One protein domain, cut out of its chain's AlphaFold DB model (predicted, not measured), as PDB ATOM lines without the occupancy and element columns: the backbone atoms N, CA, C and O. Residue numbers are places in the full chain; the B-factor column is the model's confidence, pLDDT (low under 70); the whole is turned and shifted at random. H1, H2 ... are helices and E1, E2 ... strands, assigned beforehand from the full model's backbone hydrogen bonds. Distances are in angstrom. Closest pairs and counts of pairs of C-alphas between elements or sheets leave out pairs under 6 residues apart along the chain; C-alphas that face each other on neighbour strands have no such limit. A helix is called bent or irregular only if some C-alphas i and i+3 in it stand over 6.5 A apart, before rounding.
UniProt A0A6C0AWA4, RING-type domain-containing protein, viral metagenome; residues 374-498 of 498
ATOM      1  N   VAL A 374     190.843 152.719 110.855       76.25
ATOM      2  CA  VAL A 374     191.449 151.384 110.960       76.25
ATOM      3  C   VAL A 374     192.530 151.337 112.051       76.25
ATOM      4  O   VAL A 374     193.074 150.273 112.336       76.25
ATOM      5  N   LEU A 375     192.855 152.474 112.677       77.12
ATOM      6  CA  LEU A 375     193.784 152.514 113.805       77.12
ATOM      7  C   LEU A 375     193.117 151.952 115.057       77.12
ATOM      8  O   LEU A 375     192.017 152.374 115.430       77.12
ATOM      9  N   ASP A 376     193.820 151.047 115.730       78.25
ATOM     10  CA  ASP A 376     193.425 150.585 117.052       78.25
ATOM     11  C   ASP A 376     193.488 151.723 118.090       78.25
ATOM     12  O   ASP A 376     194.025 152.816 117.864       78.25
ATOM     13  N   LYS A 377     192.855 151.481 119.239       78.31
ATOM     14  CA  LYS A 377     192.766 152.460 120.327       78.31
ATOM     15  C   LYS A 377     194.143 152.782 120.922       78.31
ATOM     16  O   LYS A 377     194.401 153.934 121.253       78.31
ATOM     17  N   GLU A 378     195.018 151.785 121.003       75.81
ATOM     18  CA  GLU A 378     196.355 151.908 121.584       75.81
ATOM     19  C   GLU A 378     197.235 152.874 120.777       75.81
ATOM     20  O   GLU A 378     197.837 153.786 121.338       75.81
ATOM     21  N   ILE A 379     197.242 152.753 119.447       72.12
ATOM     22  CA  ILE A 379     197.979 153.658 118.561       72.12
ATOM     23  C   ILE A 379     197.426 155.079 118.676       72.12
ATOM     24  O   ILE A 379     198.200 156.033 118.732       72.12
ATOM     25  N   LYS A 380     196.099 155.247 118.746       75.06
ATOM     26  CA  LYS A 380     195.485 156.574 118.929       75.06
ATOM     27  C   LYS A 380     195.943 157.240 120.230       75.06
ATOM     28  O   LYS A 380     196.261 158.428 120.212       75.06
ATOM     29  N   GLU A 381     196.028 156.485 121.322       76.56
ATOM     30  CA  GLU A 381     196.544 156.973 122.607       76.56
ATOM     31  C   GLU A 381     198.038 157.331 122.514       76.56
ATOM     32  O   GLU A 381     198.423 158.448 122.864       76.56
ATOM     33  N   GLN A 382     198.869 156.451 121.943       77.69
ATOM     34  CA  GLN A 382     200.304 156.704 121.749       77.69
ATOM     35  C   GLN A 382     200.567 157.966 120.913       77.69
ATOM     36  O   GLN A 382     201.440 158.769 121.247       77.69
ATOM     37  N   LEU A 383     199.788 158.176 119.847       75.62
ATOM     38  CA  LEU A 383     199.880 159.346 118.968       75.62
ATOM     39  C   LEU A 383     199.539 160.661 119.678       75.62
ATOM     40  O   LEU A 383     200.124 161.701 119.353       75.62
ATOM     41  N   GLY A 384     198.617 160.633 120.643       72.31
ATOM     42  CA  GLY A 384     198.282 161.795 121.470       72.31
ATOM     43  C   GLY A 384     199.438 162.232 122.377       72.31
ATOM     44  O   GLY A 384     199.606 163.423 122.636       72.31
ATOM     45  N   CYS A 385     200.282 161.287 122.797       77.88
ATOM     46  CA  CYS A 385     201.374 161.519 123.744       77.88
ATOM     47  C   CYS A 385     202.726 161.870 123.101       77.88
ATOM     48  O   CYS A 385     203.669 162.193 123.824       77.88
ATOM     49  N   LEU A 386     202.858 161.813 121.770       82.50
ATOM     50  CA  LEU A 386     204.131 162.093 121.095       82.50
ATOM     51  C   LEU A 386     204.616 163.520 121.360       82.50
ATOM     52  O   LEU A 386     203.826 164.454 121.362       82.50
ATOM     53  N   SER A 387     205.919 163.742 121.500       83.12
ATOM     54  CA  SER A 387     206.491 165.093 121.548       83.12
ATOM     55  C   SER A 387     206.495 165.763 120.165       83.12
ATOM     56  O   SER A 387     206.319 165.115 119.130       83.12
ATOM     57  N   SER A 388     206.718 167.079 120.119       79.56
ATOM     58  CA  SER A 388     206.849 167.827 118.857       79.56
ATOM     59  C   SER A 388     207.964 167.275 117.963       79.56
ATOM     60  O   SER A 388     207.772 167.128 116.760       79.56
ATOM     61  N   ASP A 389     209.101 166.908 118.558       83.44
ATOM     62  CA  ASP A 389     210.248 166.350 117.838       83.44
ATOM     63  C   ASP A 389     209.957 164.938 117.305       83.44
ATOM     64  O   ASP A 389     210.366 164.591 116.196       83.44
ATOM     65  N   GLN A 390     209.212 164.126 118.061       86.88
ATOM     66  CA  GLN A 390     208.778 162.799 117.615       86.88
ATOM     67  C   GLN A 390     207.793 162.900 116.446       86.88
ATOM     68  O   GLN A 390     207.942 162.188 115.452       86.88
ATOM     69  N   LEU A 391     206.833 163.826 116.520       84.75
ATOM     70  CA  LEU A 391     205.914 164.110 115.414       84.75
ATOM     71  C   LEU A 391     206.664 164.616 114.182       84.75
ATOM     72  O   LEU A 391     206.359 164.196 113.064       84.75
ATOM     73  N   TYR A 392     207.651 165.500 114.378       86.38
ATOM     74  CA  TYR A 392     208.490 166.016 113.299       86.38
ATOM     75  C   TYR A 392     209.152 164.863 112.535       86.38
ATOM     76  O   TYR A 392     209.076 164.812 111.306       86.38
ATOM     77  N   TRP A 393     209.748 163.903 113.243       88.19
ATOM     78  CA  TRP A 393     210.392 162.758 112.604       88.19
ATOM     79  C   TRP A 393     209.415 161.792 111.960       88.19
ATOM     80  O   TRP A 393     209.661 161.350 110.840       88.19
ATOM     81  N   LEU A 394     208.290 161.516 112.615       89.19
ATOM     82  CA  LEU A 394     207.251 160.653 112.065       89.19
ATOM     83  C   LEU A 394     206.801 161.157 110.684       89.19
ATOM     84  O   LEU A 394     206.746 160.388 109.722       89.19
ATOM     85  N   TYR A 395     206.579 162.465 110.549       87.62
ATOM     86  CA  TYR A 395     206.218 163.065 109.266       87.62
ATOM     87  C   TYR A 395     207.395 163.278 108.323       87.62
ATOM     88  O   TYR A 395     207.220 163.139 107.123       87.62
ATOM     89  N   THR A 396     208.607 163.525 108.807       87.81
ATOM     90  CA  THR A 396     209.785 163.550 107.921       87.81
ATOM     91  C   THR A 396     209.961 162.205 107.199       87.81
ATOM     92  O   THR A 396     210.345 162.157 106.033       87.81
ATOM     93  N   LEU A 397     209.647 161.096 107.873       90.31
ATOM     94  CA  LEU A 397     209.799 159.744 107.337       90.31
ATOM     95  C   LEU A 397     208.639 159.313 106.431       90.31
ATOM     96  O   LEU A 397     208.856 158.635 105.424       90.31
ATOM     97  N   LEU A 398     207.408 159.688 106.783       89.88
ATOM     98  CA  LEU A 398     206.197 159.214 106.102       89.88
ATOM     99  C   LEU A 398     205.515 160.294 105.246       89.88
ATOM    100  O   LEU A 398     204.776 159.969 104.320       89.88
ATOM    101  N   GLY A 399     205.807 161.569 105.466       86.69
ATOM    102  CA  GLY A 399     205.269 162.703 104.719       86.69
ATOM    103  C   GLY A 399     203.744 162.773 104.761       86.69
ATOM    104  O   GLY A 399     203.108 162.439 105.761       86.69
ATOM    105  N   GLU A 400     203.145 163.142 103.627       83.88
ATOM    106  CA  GLU A 400     201.689 163.281 103.474       83.88
ATOM    107  C   GLU A 400     200.888 162.005 103.765       83.88
ATOM    108  O   GLU A 400     199.682 162.073 104.003       83.88
ATOM    109  N   ARG A 401     201.546 160.836 103.796       86.94
ATOM    110  CA  ARG A 401     200.907 159.547 104.096       86.94
ATOM    111  C   ARG A 401     200.247 159.528 105.473       86.94
ATOM    112  O   ARG A 401     199.286 158.795 105.671       86.94
ATOM    113  N   ILE A 402     200.742 160.333 106.412       84.75
ATOM    114  CA  ILE A 402     200.250 160.377 107.795       84.75
ATOM    115  C   ILE A 402     199.636 161.716 108.193       84.75
ATOM    116  O   ILE A 402     199.339 161.909 109.373       84.75
ATOM    117  N   SER A 403     199.442 162.637 107.246       80.44
ATOM    118  CA  SER A 403     198.821 163.939 107.508       80.44
ATOM    119  C   SER A 403     197.577 163.822 108.410       80.44
ATOM    120  O   SER A 403     197.582 164.464 109.464       80.44
ATOM    121  N   PRO A 404     196.599 162.928 108.132       78.25
ATOM    122  CA  PRO A 404     195.397 162.802 108.962       78.25
ATOM    123  C   PRO A 404     195.690 162.573 110.457       78.25
ATOM    124  O   PRO A 404     195.051 163.163 111.326       78.25
ATOM    125  N   ILE A 405     196.702 161.760 110.764       76.62
ATOM    126  CA  ILE A 405     197.094 161.426 112.137       76.62
ATOM    127  C   ILE A 405     197.785 162.597 112.837       76.62
ATOM    128  O   ILE A 405     197.547 162.843 114.020       76.62
ATOM    129  N   ILE A 406     198.633 163.336 112.118       76.94
ATOM    130  CA  ILE A 406     199.278 164.532 112.667       76.94
ATOM    131  C   ILE A 406     198.211 165.549 113.089       76.94
ATOM    132  O   ILE A 406     198.299 166.104 114.184       76.94
ATOM    133  N   GLY A 407     197.166 165.724 112.274       72.56
ATOM    134  CA  GLY A 407     196.011 166.556 112.609       72.56
ATOM    135  C   GLY A 407     195.334 166.165 113.920       72.56
ATOM    136  O   GLY A 407     195.091 167.025 114.764       72.56
ATOM    137  N   MET A 408     195.091 164.865 114.126       73.12
ATOM    138  CA  MET A 408     194.514 164.362 115.379       73.12
ATOM    139  C   MET A 408     195.401 164.645 116.593       73.12
ATOM    140  O   MET A 408     194.895 165.074 117.626       73.12
ATOM    141  N   SER A 409     196.714 164.424 116.479       73.38
ATOM    142  CA  SER A 409     197.655 164.665 117.584       73.38
ATOM    143  C   SER A 409     197.716 166.151 117.959       73.38
ATOM    144  O   SER A 409     197.715 166.498 119.138       73.38
ATOM    145  N   ILE A 410     197.700 167.047 116.964       71.12
ATOM    146  CA  ILE A 410     197.635 168.499 117.199       71.12
ATOM    147  C   ILE A 410     196.306 168.878 117.859       71.12
ATOM    148  O   ILE A 410     196.309 169.643 118.818       71.12
ATOM    149  N   PHE A 411     195.181 168.332 117.384       68.06
ATOM    150  CA  PHE A 411     193.862 168.605 117.959       68.06
ATOM    151  C   PHE A 411     193.769 168.157 119.422       68.06
ATOM    152  O   PHE A 411     193.310 168.924 120.262       68.06
ATOM    153  N   ALA A 412     194.274 166.964 119.747       66.75
ATOM    154  CA  ALA A 412     194.306 166.450 121.117       66.75
ATOM    155  C   ALA A 412     195.149 167.320 122.067       66.75
ATOM    156  O   ALA A 412     194.872 167.385 123.261       66.75
ATOM    157  N   LYS A 413     196.167 168.005 121.535       65.56
ATOM    158  CA  LYS A 413     197.045 168.915 122.284       65.56
ATOM    159  C   LYS A 413     196.616 170.371 122.238       65.56
ATOM    160  O   LYS A 413     197.296 171.210 122.831       65.56
ATOM    161  N   LYS A 414     195.554 170.697 121.500       64.31
ATOM    162  CA  LYS A 414     195.050 172.060 121.430       64.31
ATOM    163  C   LYS A 414     194.568 172.436 122.828       64.31
ATOM    164  O   LYS A 414     193.504 172.008 123.266       64.31
ATOM    165  N   THR A 415     195.365 173.231 123.529       55.81
ATOM    166  CA  THR A 415     194.894 173.978 124.689       55.81
ATOM    167  C   THR A 415     193.758 174.871 124.203       55.81
ATOM    168  O   THR A 415     193.864 175.462 123.123       55.81
ATOM    169  N   GLN A 416     192.637 174.905 124.929       53.94
ATOM    170  CA  GLN A 416     191.554 175.836 124.619       53.94
ATOM    171  C   GLN A 416     192.166 177.236 124.572       53.94
ATOM    172  O   GLN A 416     192.700 177.697 125.573       53.94
ATOM    173  N   ILE A 417     192.171 177.843 123.386       56.12
ATOM    174  CA  ILE A 417     192.636 179.214 123.205       56.12
ATOM    175  C   ILE A 417     191.618 180.073 123.942       56.12
ATOM    176  O   ILE A 417     190.446 180.111 123.549       56.12
ATOM    177  N   GLU A 418     192.035 180.662 125.056       57.19
ATOM    178  CA  GLU A 418     191.168 181.530 125.843       57.19
ATOM    179  C   GLU A 418     190.926 182.831 125.071       57.19
ATOM    180  O   GLU A 418     191.697 183.206 124.185       57.19
ATOM    181  N   SER A 419     189.846 183.547 125.395       52.47
ATOM    182  CA  SER A 419     189.406 184.738 124.651       52.47
ATOM    183  C   SER A 419     190.400 185.914 124.647       52.47
ATOM    184  O   SER A 419     190.088 186.937 124.051       52.47
ATOM    185  N   ASN A 420     191.577 185.768 125.269       62.28
ATOM    186  CA  ASN A 420     192.624 186.783 125.404       62.28
ATOM    187  C   ASN A 420     194.029 186.278 125.000       62.28
ATOM    188  O   ASN A 420     195.028 186.931 125.310       62.28
ATOM    189  N   ASP A 421     194.152 185.112 124.357       71.31
ATOM    190  CA  ASP A 421     195.465 184.624 123.924       71.31
ATOM    191  C   ASP A 421     196.035 185.511 122.805       71.31
ATOM    192  O   ASP A 421     195.479 185.616 121.707       71.31
ATOM    193  N   MET A 422     197.186 186.134 123.069       82.75
ATOM    194  CA  MET A 422     197.885 186.979 122.101       82.75
ATOM    195  C   MET A 422     198.888 186.182 121.268       82.75
ATOM    196  O   MET A 422     199.618 185.324 121.764       82.75
ATOM    197  N   CYS A 423     198.992 186.524 119.986       83.44
ATOM    198  CA  CYS A 423     199.981 185.966 119.079       83.44
ATOM    199  C   CYS A 423     201.384 186.404 119.510       83.44
ATOM    200  O   CYS A 423     201.689 187.595 119.430       83.44
ATOM    201  N   PRO A 424     202.299 185.483 119.853       81.00
ATOM    202  CA  PRO A 424     203.608 185.866 120.386       81.00
ATOM    203  C   PRO A 424     204.543 186.592 119.406       81.00
ATOM    204  O   PRO A 424     205.617 187.037 119.797       81.00
ATOM    205  N   ILE A 425     204.173 186.684 118.124       83.69
ATOM    206  CA  ILE A 425     204.969 187.362 117.089       83.69
ATOM    207  C   ILE A 425     204.579 188.834 116.957       83.69
ATOM    208  O   ILE A 425     205.450 189.686 116.820       83.69
ATOM    209  N   CYS A 426     203.278 189.132 116.957       86.50
ATOM    210  CA  CYS A 426     202.772 190.492 116.745       86.50
ATOM    211  C   CYS A 426     202.117 191.106 117.984       86.50
ATOM    212  O   CYS A 426     201.810 192.292 117.959       86.50
ATOM    213  N   LEU A 427     201.953 190.321 119.054       85.81
ATOM    214  CA  LEU A 427     201.376 190.722 120.337       85.81
ATOM    215  C   LEU A 427     199.935 191.248 120.220       85.81
ATOM    216  O   LEU A 427     199.545 192.142 120.961       85.81
ATOM    217  N   THR A 428     199.154 190.705 119.282       86.44
ATOM    218  CA  THR A 428     197.720 191.003 119.122       86.44
ATOM    219  C   THR A 428     196.871 189.745 119.289       86.44
ATOM    220  O   THR A 428     197.375 188.633 119.104       86.44
ATOM    221  N   ASP A 429     195.589 189.917 119.613       82.00
ATOM    222  CA  ASP A 429     194.650 188.820 119.886       82.00
ATOM    223  C   ASP A 429     194.578 187.805 118.739       82.00
ATOM    224  O   ASP A 429     194.487 188.157 117.554       82.00
ATOM    225  N   ILE A 430     194.631 186.519 119.085       75.81
ATOM    226  CA  ILE A 430     194.495 185.418 118.135       75.81
ATOM    227  C   ILE A 430     193.014 185.210 117.814       75.81
ATOM    228  O   ILE A 430     192.233 184.785 118.658       75.81
ATOM    229  N   ASP A 431     192.634 185.422 116.554       71.44
ATOM    230  CA  ASP A 431     191.324 185.000 116.061       71.44
ATOM    231  C   ASP A 431     191.281 183.467 115.913       71.44
ATOM    232  O   ASP A 431     192.124 182.851 115.244       71.44
ATOM    233  N   ASN A 432     190.265 182.855 116.524       63.97
ATOM    234  CA  ASN A 432     190.013 181.418 116.504       63.97
ATOM    235  C   ASN A 432     189.833 180.840 115.092       63.97
ATOM    236  O   ASN A 432     190.080 179.649 114.899       63.97
ATOM    237  N   ASN A 433     189.468 181.665 114.105       62.38
ATOM    238  CA  ASN A 433     189.212 181.219 112.735       62.38
ATOM    239  C   ASN A 433     190.442 181.264 111.809       62.38
ATOM    240  O   ASN A 433     190.407 180.684 110.724       62.38
ATOM    241  N   THR A 434     191.541 181.927 112.199       66.12
ATOM    242  CA  THR A 434     192.700 182.165 111.305       66.12
ATOM    243  C   THR A 434     194.060 181.739 111.887       66.12
ATOM    244  O   THR A 434     195.119 181.927 111.263       66.12
ATOM    245  N   ASN A 435     194.064 181.096 113.055       74.19
ATOM    246  CA  ASN A 435     195.272 180.684 113.774       74.19
ATOM    247  C   ASN A 435     195.972 179.425 113.214       74.19
ATOM    248  O   ASN A 435     195.412 178.649 112.444       74.19
ATOM    249  N   CYS A 436     197.270 179.288 113.513       74.94
ATOM    250  CA  CYS A 436     198.086 178.096 113.270       74.94
ATOM    251  C   CYS A 436     198.500 177.593 114.638       74.94
ATOM    252  O   CYS A 436     199.261 178.285 115.316       74.94
ATOM    253  N   THR A 437     198.032 176.412 115.018       77.19
ATOM    254  CA  THR A 437     198.516 175.721 116.209       77.19
ATOM    255  C   THR A 437     199.591 174.728 115.801       77.19
ATOM    256  O   THR A 437     199.398 173.896 114.914       77.19
ATOM    257  N   PHE A 438     200.746 174.824 116.443       77.50
ATOM    258  CA  PHE A 438     201.852 173.906 116.235       77.50
ATOM    259  C   PHE A 438     201.699 172.620 117.058       77.50
ATOM    260  O   PHE A 438     201.017 172.624 118.080       77.50
ATOM    261  N   PRO A 439     202.400 171.525 116.701       74.62
ATOM    262  CA  PRO A 439     202.406 170.282 117.486       74.62
ATOM    263  C   PRO A 439     202.901 170.419 118.932       74.62
ATOM    264  O   PRO A 439     202.681 169.522 119.749       74.62
ATOM    265  N   CYS A 440     203.572 171.534 119.236       75.00
ATOM    266  CA  CYS A 440     203.984 171.938 120.576       75.00
ATOM    267  C   CYS A 440     202.900 172.702 121.359       75.00
ATOM    268  O   CYS A 440     203.214 173.249 122.410       75.00
ATOM    269  N   GLY A 441     201.677 172.816 120.831       74.88
ATOM    270  CA  GLY A 441     200.530 173.487 121.459       74.88
ATOM    271  C   GLY A 441     200.464 175.007 121.256       74.88
ATOM    272  O   GLY A 441     199.405 175.603 121.417       74.88
ATOM    273  N   HIS A 442     201.559 175.652 120.845       79.81
ATOM    274  CA  HIS A 442     201.596 177.107 120.667       79.81
ATOM    275  C   HIS A 442     200.831 177.553 119.418       79.81
ATOM    276  O   HIS A 442     200.984 176.950 118.351       79.81
ATOM    277  N   SER A 443     200.066 178.641 119.542       81.50
ATOM    278  CA  SER A 443     199.236 179.192 118.467       81.50
ATOM    279  C   SER A 443     199.705 180.578 118.014       81.50
ATOM    280  O   SER A 443     200.173 181.384 118.814       81.50
ATOM    281  N   PHE A 444     199.590 180.852 116.713       83.44
ATOM    282  CA  PHE A 444     200.036 182.098 116.074       83.44
ATOM    283  C   PHE A 444     199.080 182.504 114.944       83.44
ATOM    284  O   PHE A 444     198.435 181.642 114.344       83.44
ATOM    285  N   HIS A 445     199.031 183.783 114.553       84.56
ATOM    286  CA  HIS A 445     198.354 184.154 113.298       84.56
ATOM    287  C   HIS A 445     199.068 183.557 112.089       84.56
ATOM    288  O   HIS A 445     200.300 183.537 112.030       84.56
ATOM    289  N   ASN A 446     198.298 183.179 111.066       79.88
ATOM    290  CA  ASN A 446     198.862 182.631 109.831       79.88
ATOM    291  C   ASN A 446     199.907 183.535 109.192       79.88
ATOM    292  O   ASN A 446     201.034 183.142 108.892       79.88
ATOM    293  N   ASN A 447     199.504 184.792 109.028       82.19
ATOM    294  CA  ASN A 447     200.277 185.798 108.326       82.19
ATOM    295  C   ASN A 447     201.554 186.153 109.091       82.19
ATOM    296  O   ASN A 447     202.500 186.657 108.493       82.19
ATOM    297  N   CYS A 448     201.587 185.914 110.402       84.06
ATOM    298  CA  CYS A 448     202.777 186.116 111.218       84.06
ATOM    299  C   CYS A 448     203.798 185.002 110.969       84.06
ATOM    300  O   CYS A 448     204.961 185.306 110.730       84.06
ATOM    301  N   ILE A 449     203.364 183.739 110.918       83.69
ATOM    302  CA  ILE A 449     204.259 182.604 110.647       83.69
ATOM    303  C   ILE A 449     204.780 182.605 109.209       83.69
ATOM    304  O   ILE A 449     205.981 182.470 109.007       83.69
ATOM    305  N   HIS A 450     203.923 182.805 108.203       80.94
ATOM    306  CA  HIS A 450     204.399 182.859 106.816       80.94
ATOM    307  C   HIS A 450     205.377 184.014 106.583       80.94
ATOM    308  O   HIS A 450     206.347 183.859 105.846       80.94
ATOM    309  N   ARG A 451     205.166 185.157 107.241       83.25
ATOM    310  CA  ARG A 451     206.107 186.282 107.192       83.25
ATOM    311  C   ARG A 451     207.422 185.957 107.894       83.25
ATOM    312  O   ARG A 451     208.466 186.312 107.361       83.25
ATOM    313  N   ASP A 452     207.379 185.278 109.041       81.00
ATOM    314  CA  ASP A 452     208.589 184.853 109.758       81.00
ATOM    315  C   ASP A 452     209.416 183.865 108.922       81.00
ATOM    316  O   ASP A 452     210.617 184.059 108.745       81.00
ATOM    317  N   ILE A 453     208.764 182.885 108.291       77.94
ATOM    318  CA  ILE A 453     209.390 181.946 107.349       77.94
ATOM    319  C   ILE A 453     210.023 182.692 106.164       77.94
ATOM    320  O   ILE A 453     211.197 182.488 105.855       77.94
ATOM    321  N   ASN A 454     209.269 183.594 105.531       76.75
ATOM    322  CA  ASN A 454     209.714 184.333 104.344       76.75
ATOM    323  C   ASN A 454     210.767 185.412 104.651       76.75
ATOM    324  O   ASN A 454     211.369 185.953 103.729       76.75
ATOM    325  N   SER A 455     211.018 185.723 105.928       74.56
ATOM    326  CA  SER A 455     212.036 186.696 106.347       74.56
ATOM    327  C   SER A 455     213.484 186.203 106.177       74.56
ATOM    328  O   SER A 455     214.422 186.939 106.480       74.56
ATOM    329  N   GLY A 456     213.688 184.974 105.682       59.69
ATOM    330  CA  GLY A 456     215.002 184.456 105.282       59.69
ATOM    331  C   GLY A 456     215.894 183.982 106.433       59.69
ATOM    332  O   GLY A 456     217.072 183.709 106.219       59.69
ATOM    333  N   ARG A 457     215.361 183.859 107.658       58.56
ATOM    334  CA  ARG A 457     216.106 183.349 108.830       58.56
ATOM    335  C   ARG A 457     216.295 181.828 108.849       58.56
ATOM    336  O   ARG A 457     217.050 181.330 109.678       58.56
ATOM    337  N   TYR A 458     215.633 181.104 107.952       57.69
ATOM    338  CA  TYR A 458     215.714 179.652 107.830       57.69
ATOM    339  C   TYR A 458     216.305 179.325 106.458       57.69
ATOM    340  O   TYR A 458     215.722 179.671 105.432       57.69
ATOM    341  N   SER A 459     217.503 178.738 106.439       45.75
ATOM    342  CA  SER A 459     218.200 178.379 105.207       45.75
ATOM    343  C   SER A 459     217.500 177.212 104.516       45.75
ATOM    344  O   SER A 459     217.291 176.148 105.101       45.75
ATOM    345  N   ASP A 460     217.162 177.420 103.248       47.28
ATOM    346  CA  ASP A 460     216.606 176.418 102.344       47.28
ATOM    347  C   ASP A 460     217.721 175.455 101.890       47.28
ATOM    348  O   ASP A 460     218.153 175.447 100.743       47.28
ATOM    349  N   ASP A 461     218.256 174.655 102.818       44.03
ATOM    350  CA  ASP A 461     219.313 173.672 102.521       44.03
ATOM    351  C   ASP A 461     218.778 172.425 101.779       44.03
ATOM    352  O   ASP A 461     219.470 171.412 101.646       44.03
ATOM    353  N   GLY A 462     217.527 172.463 101.301       48.59
ATOM    354  CA  GLY A 462     216.920 171.472 100.406       48.59
ATOM    355  C   GLY A 462     216.785 170.049 100.963       48.59
ATOM    356  O   GLY A 462     216.269 169.172 100.271       48.59
ATOM    357  N   LYS A 463     217.250 169.782 102.192       51.09
ATOM    358  CA  LYS A 463     217.323 168.424 102.752       51.09
ATOM    359  C   LYS A 463     216.304 168.104 103.834       51.09
ATOM    360  O   LYS A 463     216.142 166.918 104.074       51.09
ATOM    361  N   ASN A 464     215.640 169.093 104.440       56.38
ATOM    362  CA  ASN A 464     214.394 168.985 105.219       56.38
ATOM    363  C   ASN A 464     214.030 170.390 105.738       56.38
ATOM    364  O   ASN A 464     214.856 170.984 106.436       56.38
ATOM    365  N   PRO A 465     212.841 170.939 105.446       69.38
ATOM    366  CA  PRO A 465     212.497 172.287 105.877       69.38
ATOM    367  C   PRO A 465     212.071 172.283 107.356       69.38
ATOM    368  O   PRO A 465     210.912 172.025 107.701       69.38
ATOM    369  N   ILE A 466     213.044 172.511 108.243       76.19
ATOM    370  CA  ILE A 466     212.846 172.603 109.694       76.19
ATOM    371  C   ILE A 466     212.499 174.042 110.058       76.19
ATOM    372  O   ILE A 466     213.287 174.957 109.829       76.19
ATOM    373  N   TYR A 467     211.358 174.220 110.712       82.19
ATOM    374  CA  TYR A 467     210.978 175.463 111.366       82.19
ATOM    375  C   TYR A 467     211.022 175.286 112.886       82.19
ATOM    376  O   TYR A 467     210.569 174.272 113.418       82.19
ATOM    377  N   SER A 468     211.559 176.273 113.599       84.38
ATOM    378  CA  SER A 468     211.651 176.246 115.062       84.38
ATOM    379  C   SER A 468     210.563 177.125 115.658       84.38
ATOM    380  O   SER A 468     210.507 178.317 115.366       84.38
ATOM    381  N   CYS A 469     209.725 176.570 116.538       82.81
ATOM    382  CA  CYS A 469     208.686 177.351 117.213       82.81
ATOM    383  C   CYS A 469     209.294 178.594 117.904       82.81
ATOM    384  O   CYS A 469     210.204 178.427 118.723       82.81
ATOM    385  N   PRO A 470     208.794 179.820 117.653       82.00
ATOM    386  CA  PRO A 470     209.322 181.031 118.286       82.00
ATOM    387  C   PRO A 470     209.261 181.014 119.820       82.00
ATOM    388  O   PRO A 470     210.121 181.605 120.465       82.00
ATOM    389  N   MET A 471     208.284 180.299 120.388       83.00
ATOM    390  CA  MET A 471     208.047 180.226 121.834       83.00
ATOM    391  C   MET A 471     208.940 179.206 122.539       83.00
ATOM    392  O   MET A 471     209.639 179.533 123.490       83.00
ATOM    393  N   CYS A 472     208.932 177.957 122.066       81.31
ATOM    394  CA  CYS A 472     209.569 176.835 122.767       81.31
ATOM    395  C   CYS A 472     210.720 176.185 121.994       81.31
ATOM    396  O   CYS A 472     211.280 175.196 122.456       81.31
ATOM    397  N   ARG A 473     211.046 176.685 120.795       83.62
ATOM    398  CA  ARG A 473     212.098 176.158 119.904       83.62
ATOM    399  C   ARG A 473     211.929 174.696 119.467       83.62
ATOM    400  O   ARG A 473     212.826 174.160 118.825       83.62
ATOM    401  N   SER A 474     210.780 174.073 119.746       81.88
ATOM    402  CA  SER A 474     210.418 172.749 119.218       81.88
ATOM    403  C   SER A 474     210.502 172.718 117.691       81.88
ATOM    404  O   SER A 474     210.118 173.699 117.044       81.88
ATOM    405  N   LYS A 475     210.951 171.589 117.127       83.69
ATOM    406  CA  LYS A 475     211.049 171.397 115.675       83.69
ATOM    407  C   LYS A 475     209.680 171.149 115.057       83.69
ATOM    408  O   LYS A 475     208.849 170.428 115.608       83.69
ATOM    409  N   ILE A 476     209.451 171.750 113.895       80.50
ATOM    410  CA  ILE A 476     208.190 171.708 113.158       80.50
ATOM    411  C   ILE A 476     208.514 171.547 111.680       80.50
ATOM    412  O   ILE A 476     209.405 172.211 111.154       80.50
ATOM    413  N   HIS A 477     207.793 170.662 110.999       79.44
ATOM    414  CA  HIS A 477     207.976 170.476 109.569       79.44
ATOM    415  C   HIS A 477     207.244 171.582 108.794       79.44
ATOM    416  O   HIS A 477     206.034 171.749 108.947       79.44
ATOM    417  N   GLN A 478     207.940 172.325 107.931       77.31
ATOM    418  CA  GLN A 478     207.373 173.502 107.251       77.31
ATOM    419  C   GLN A 478     206.168 173.172 106.353       77.31
ATOM    420  O   GLN A 478     205.223 173.953 106.281       77.31
ATOM    421  N   ASN A 479     206.141 171.993 105.718       74.88
ATOM    422  CA  ASN A 479     204.981 171.555 104.923       74.88
ATOM    423  C   ASN A 479     203.669 171.508 105.726       74.88
ATOM    424  O   ASN A 479     202.610 171.744 105.155       74.88
ATOM    425  N   TRP A 480     203.716 171.294 107.046       71.69
ATOM    426  CA  TRP A 480     202.522 171.391 107.894       71.69
ATOM    427  C   TRP A 480     201.974 172.805 107.992       71.69
ATOM    428  O   TRP A 480     200.765 173.003 108.057       71.69
ATOM    429  N   ILE A 481     202.875 173.782 108.005       69.56
ATOM    430  CA  ILE A 481     202.533 175.200 108.060       69.56
ATOM    431  C   ILE A 481     201.884 175.613 106.733       69.56
ATOM    432  O   ILE A 481     200.904 176.353 106.725       69.56
ATOM    433  N   ASN A 482     202.391 175.075 105.620       63.12
ATOM    434  CA  ASN A 482     201.930 175.400 104.272       63.12
ATOM    435  C   ASN A 482     200.628 174.677 103.869       63.12
ATOM    436  O   ASN A 482     199.810 175.268 103.167       63.12
ATOM    437  N   ASN A 483     200.368 173.448 104.337       59.12
ATOM    438  CA  ASN A 483     199.187 172.641 103.955       59.12
ATOM    439  C   ASN A 483     197.888 173.005 104.706       59.12
ATOM    440  O   ASN A 483     197.021 172.169 104.965       59.12
ATOM    441  N   ARG A 484     197.721 174.290 105.024       49.06
ATOM    442  CA  ARG A 484     196.724 174.878 105.932       49.06
ATOM    443  C   ARG A 484     195.239 174.781 105.526       49.06
ATOM    444  O   ARG A 484     194.416 175.462 106.125       49.06
ATOM    445  N   ILE A 485     194.864 173.935 104.566       40.09
ATOM    446  CA  ILE A 485     193.457 173.749 104.159       40.09
ATOM    447  C   ILE A 485     192.762 172.609 104.940       40.09
ATOM    448  O   ILE A 485     191.540 172.602 105.041       40.09
ATOM    449  N   ALA A 486     193.491 171.678 105.573       36.19
ATOM    450  CA  ALA A 486     192.858 170.474 106.138       36.19
ATOM    451  C   ALA A 486     192.381 170.566 107.606       36.19
ATOM    452  O   ALA A 486     191.444 169.860 107.965       36.19
ATOM    453  N   TYR A 487     192.968 171.413 108.464       42.09
ATOM    454  CA  TYR A 487     192.739 171.313 109.926       42.09
ATOM    455  C   TYR A 487     191.965 172.475 110.560       42.09
ATOM    456  O   TYR A 487     191.608 172.396 111.731       42.09
ATOM    457  N   CYS A 488     191.663 173.534 109.799       36.25
ATOM    458  CA  CYS A 488     190.788 174.621 110.259       36.25
ATOM    459  C   CYS A 488     189.293 174.267 110.154       36.25
ATOM    460  O   CYS A 488     188.472 174.900 110.813       36.25
ATOM    461  N   ASN A 489     188.916 173.235 109.388       35.88
ATOM    462  CA  ASN A 489     187.526 172.792 109.325       35.88
ATOM    463  C   ASN A 489     187.205 171.858 110.494       35.88
ATOM    464  O   ASN A 489     187.299 170.637 110.393       35.88
ATOM    465  N   ILE A 490     186.726 172.468 111.578       40.41
ATOM    466  CA  ILE A 490     186.051 171.839 112.725       40.41
ATOM    467  C   ILE A 490     185.025 170.767 112.277       40.41
ATOM    468  O   ILE A 490     184.820 169.768 112.965       40.41
ATOM    469  N   ALA A 491     184.447 170.904 111.078       34.31
ATOM    470  CA  ALA A 491     183.507 169.946 110.495       34.31
ATOM    471  C   ALA A 491     184.116 168.578 110.111       34.31
ATOM    472  O   ALA A 491     183.421 167.571 110.210       34.31
ATOM    473  N   TYR A 492     185.393 168.507 109.707       34.94
ATOM    474  CA  TYR A 492     186.012 167.240 109.282       34.94
ATOM    475  C   TYR A 492     186.508 166.387 110.454       34.94
ATOM    476  O   TYR A 492     186.738 165.206 110.254       34.94
ATOM    477  N   CYS A 493     186.657 166.945 111.661       36.78
ATOM    478  CA  CYS A 493     187.075 166.195 112.853       36.78
ATOM    479  C   CYS A 493     185.892 165.812 113.758       36.78
ATOM    480  O   CYS A 493     185.908 164.735 114.349       36.78
ATOM    481  N   ASN A 494     184.833 166.631 113.820       35.41
ATOM    482  CA  ASN A 494     183.647 166.328 114.633       35.41
ATOM    483  C   ASN A 494     182.861 165.099 114.139       35.41
ATOM    484  O   ASN A 494     182.198 164.450 114.938       35.41
ATOM    485  N   ALA A 495     182.983 164.732 112.858       36.38
ATOM    486  CA  ALA A 495     182.400 163.502 112.312       36.38
ATOM    487  C   ALA A 495     183.157 162.214 112.710       36.38
ATOM    488  O   ALA A 495     182.692 161.122 112.404       36.38
ATOM    489  N   PHE A 496     184.322 162.319 113.361       39.44
ATOM    490  CA  PHE A 496     185.183 161.174 113.699       39.44
ATOM    491  C   PHE A 496     185.290 160.897 115.206       39.44
ATOM    492  O   PHE A 496     185.952 159.935 115.597       39.44
ATOM    493  N   ILE A 497     184.666 161.733 116.044       36.25
ATOM    494  CA  ILE A 497     184.628 161.587 117.513       36.25
ATOM    495  C   ILE A 497     183.283 160.994 117.988       36.25
ATOM    496  O   ILE A 497     183.134 160.696 119.169       36.25
ATOM    497  N   SER A 498     182.319 160.768 117.085       28.70
ATOM    498  CA  SER A 498     181.051 160.086 117.393       28.70
ATOM    499  C   SER A 498     181.152 158.571 117.286       28.70
ATOM    500  O   SER A 498     181.513 158.110 116.175       28.70
TER     501      SER A 498
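This is residues 374 to 498 of the 498 residues of the protein "RING-type domain-containing protein" of viral metagenome (UniProt A0A6C0AWA4). Two small strand hairpins, E1 with E2 and E3 with E4, make one half of the domain together with the short helices H3 and H4 and long loops; the other half is helical, where the bent helix H2 folds back on itself as two side-by-side arms, H2a and H2b, and the end of H1 meets H2b crosswise. E4 packs on the arm H2a, and H4 lies in the middle between the halves. The printed part has 125 residues, with five named helices and four named strands in the order H1 H2 E1 E2 H3 E3 E4 H4 H5. Both two-stranded sheets, E1 - E2 and E3 - E4, are antiparallel, and the class is mostly helix. The whole is compact, with a radius of gyration of the C-alphas of 14.6 A and spans of 42 by 39 by 23 A.

E1 is residues 435 to 437, with C-alpha 435 at (195.272, 180.684, 113.774), and E2 is residues 443 to 445. E3 is residues 466 to 468 and E4 residues 475 to 477. H3, residues 446 to 454, is 12.3 A long; H4 is residues 478 to 482. H1, residues 377 to 385, is 13.0 A long and begins at C-alpha 377 (192.766, 152.460, 120.327). H2, residues 388 to 412, was assigned as one helix by its hydrogen bonds but is bent, with C-alphas 397 and 400 9.7 A apart. Its arms are H2a, residues 388 to 397, 14.4 A, and H2b, residues 400 to 412, 19.4 A; H2b is irregular, with C-alphas 401 and 404 8.0 A apart. H5, residues 490 to 494, ends at C-alpha 494 (183.647, 166.328, 114.633).

In the hairpin E1 and E2, N 436 and O 444 are 2.8 A apart, within hydrogen-bond range. In the hairpin E3 and E4, N 467 and O 476 are within range at 2.8 A. The closest C-alphas of H2a and E4, Asp 389 and Lys 475, are 5.5 A apart. H2a and H2b touch, with closest C-alphas Tyr 395 and Ile 402 at 6.7 A, at a shallow tilt of 16 degrees, opposite ways; H2b does so with residues 402 to 406 alone. H1 touches H2b about perpendicular, at 74 degrees, with closest C-alphas Gly 384 and Ser 409 at 4.9 A. H3 and H4 are close but not clearly touching, with C-alphas 450 and 481 8.0 A apart. H5 and H2b are near each other. Every O i to N i+4 pair is within range in H1, H2a, H3, H4 and H5; in H2b 7 of 9 are.

The C-alphas farthest apart, Gly 456 and Ser 498, are 43.5 A apart. The printed part has no cut; the links H2 to E1 and H3 to E3 are long. The mean pLDDT of the printed part is 70.6, and residues 411 to 420, 432 to 434, 456 to 465 and 481 to 498 are under 70.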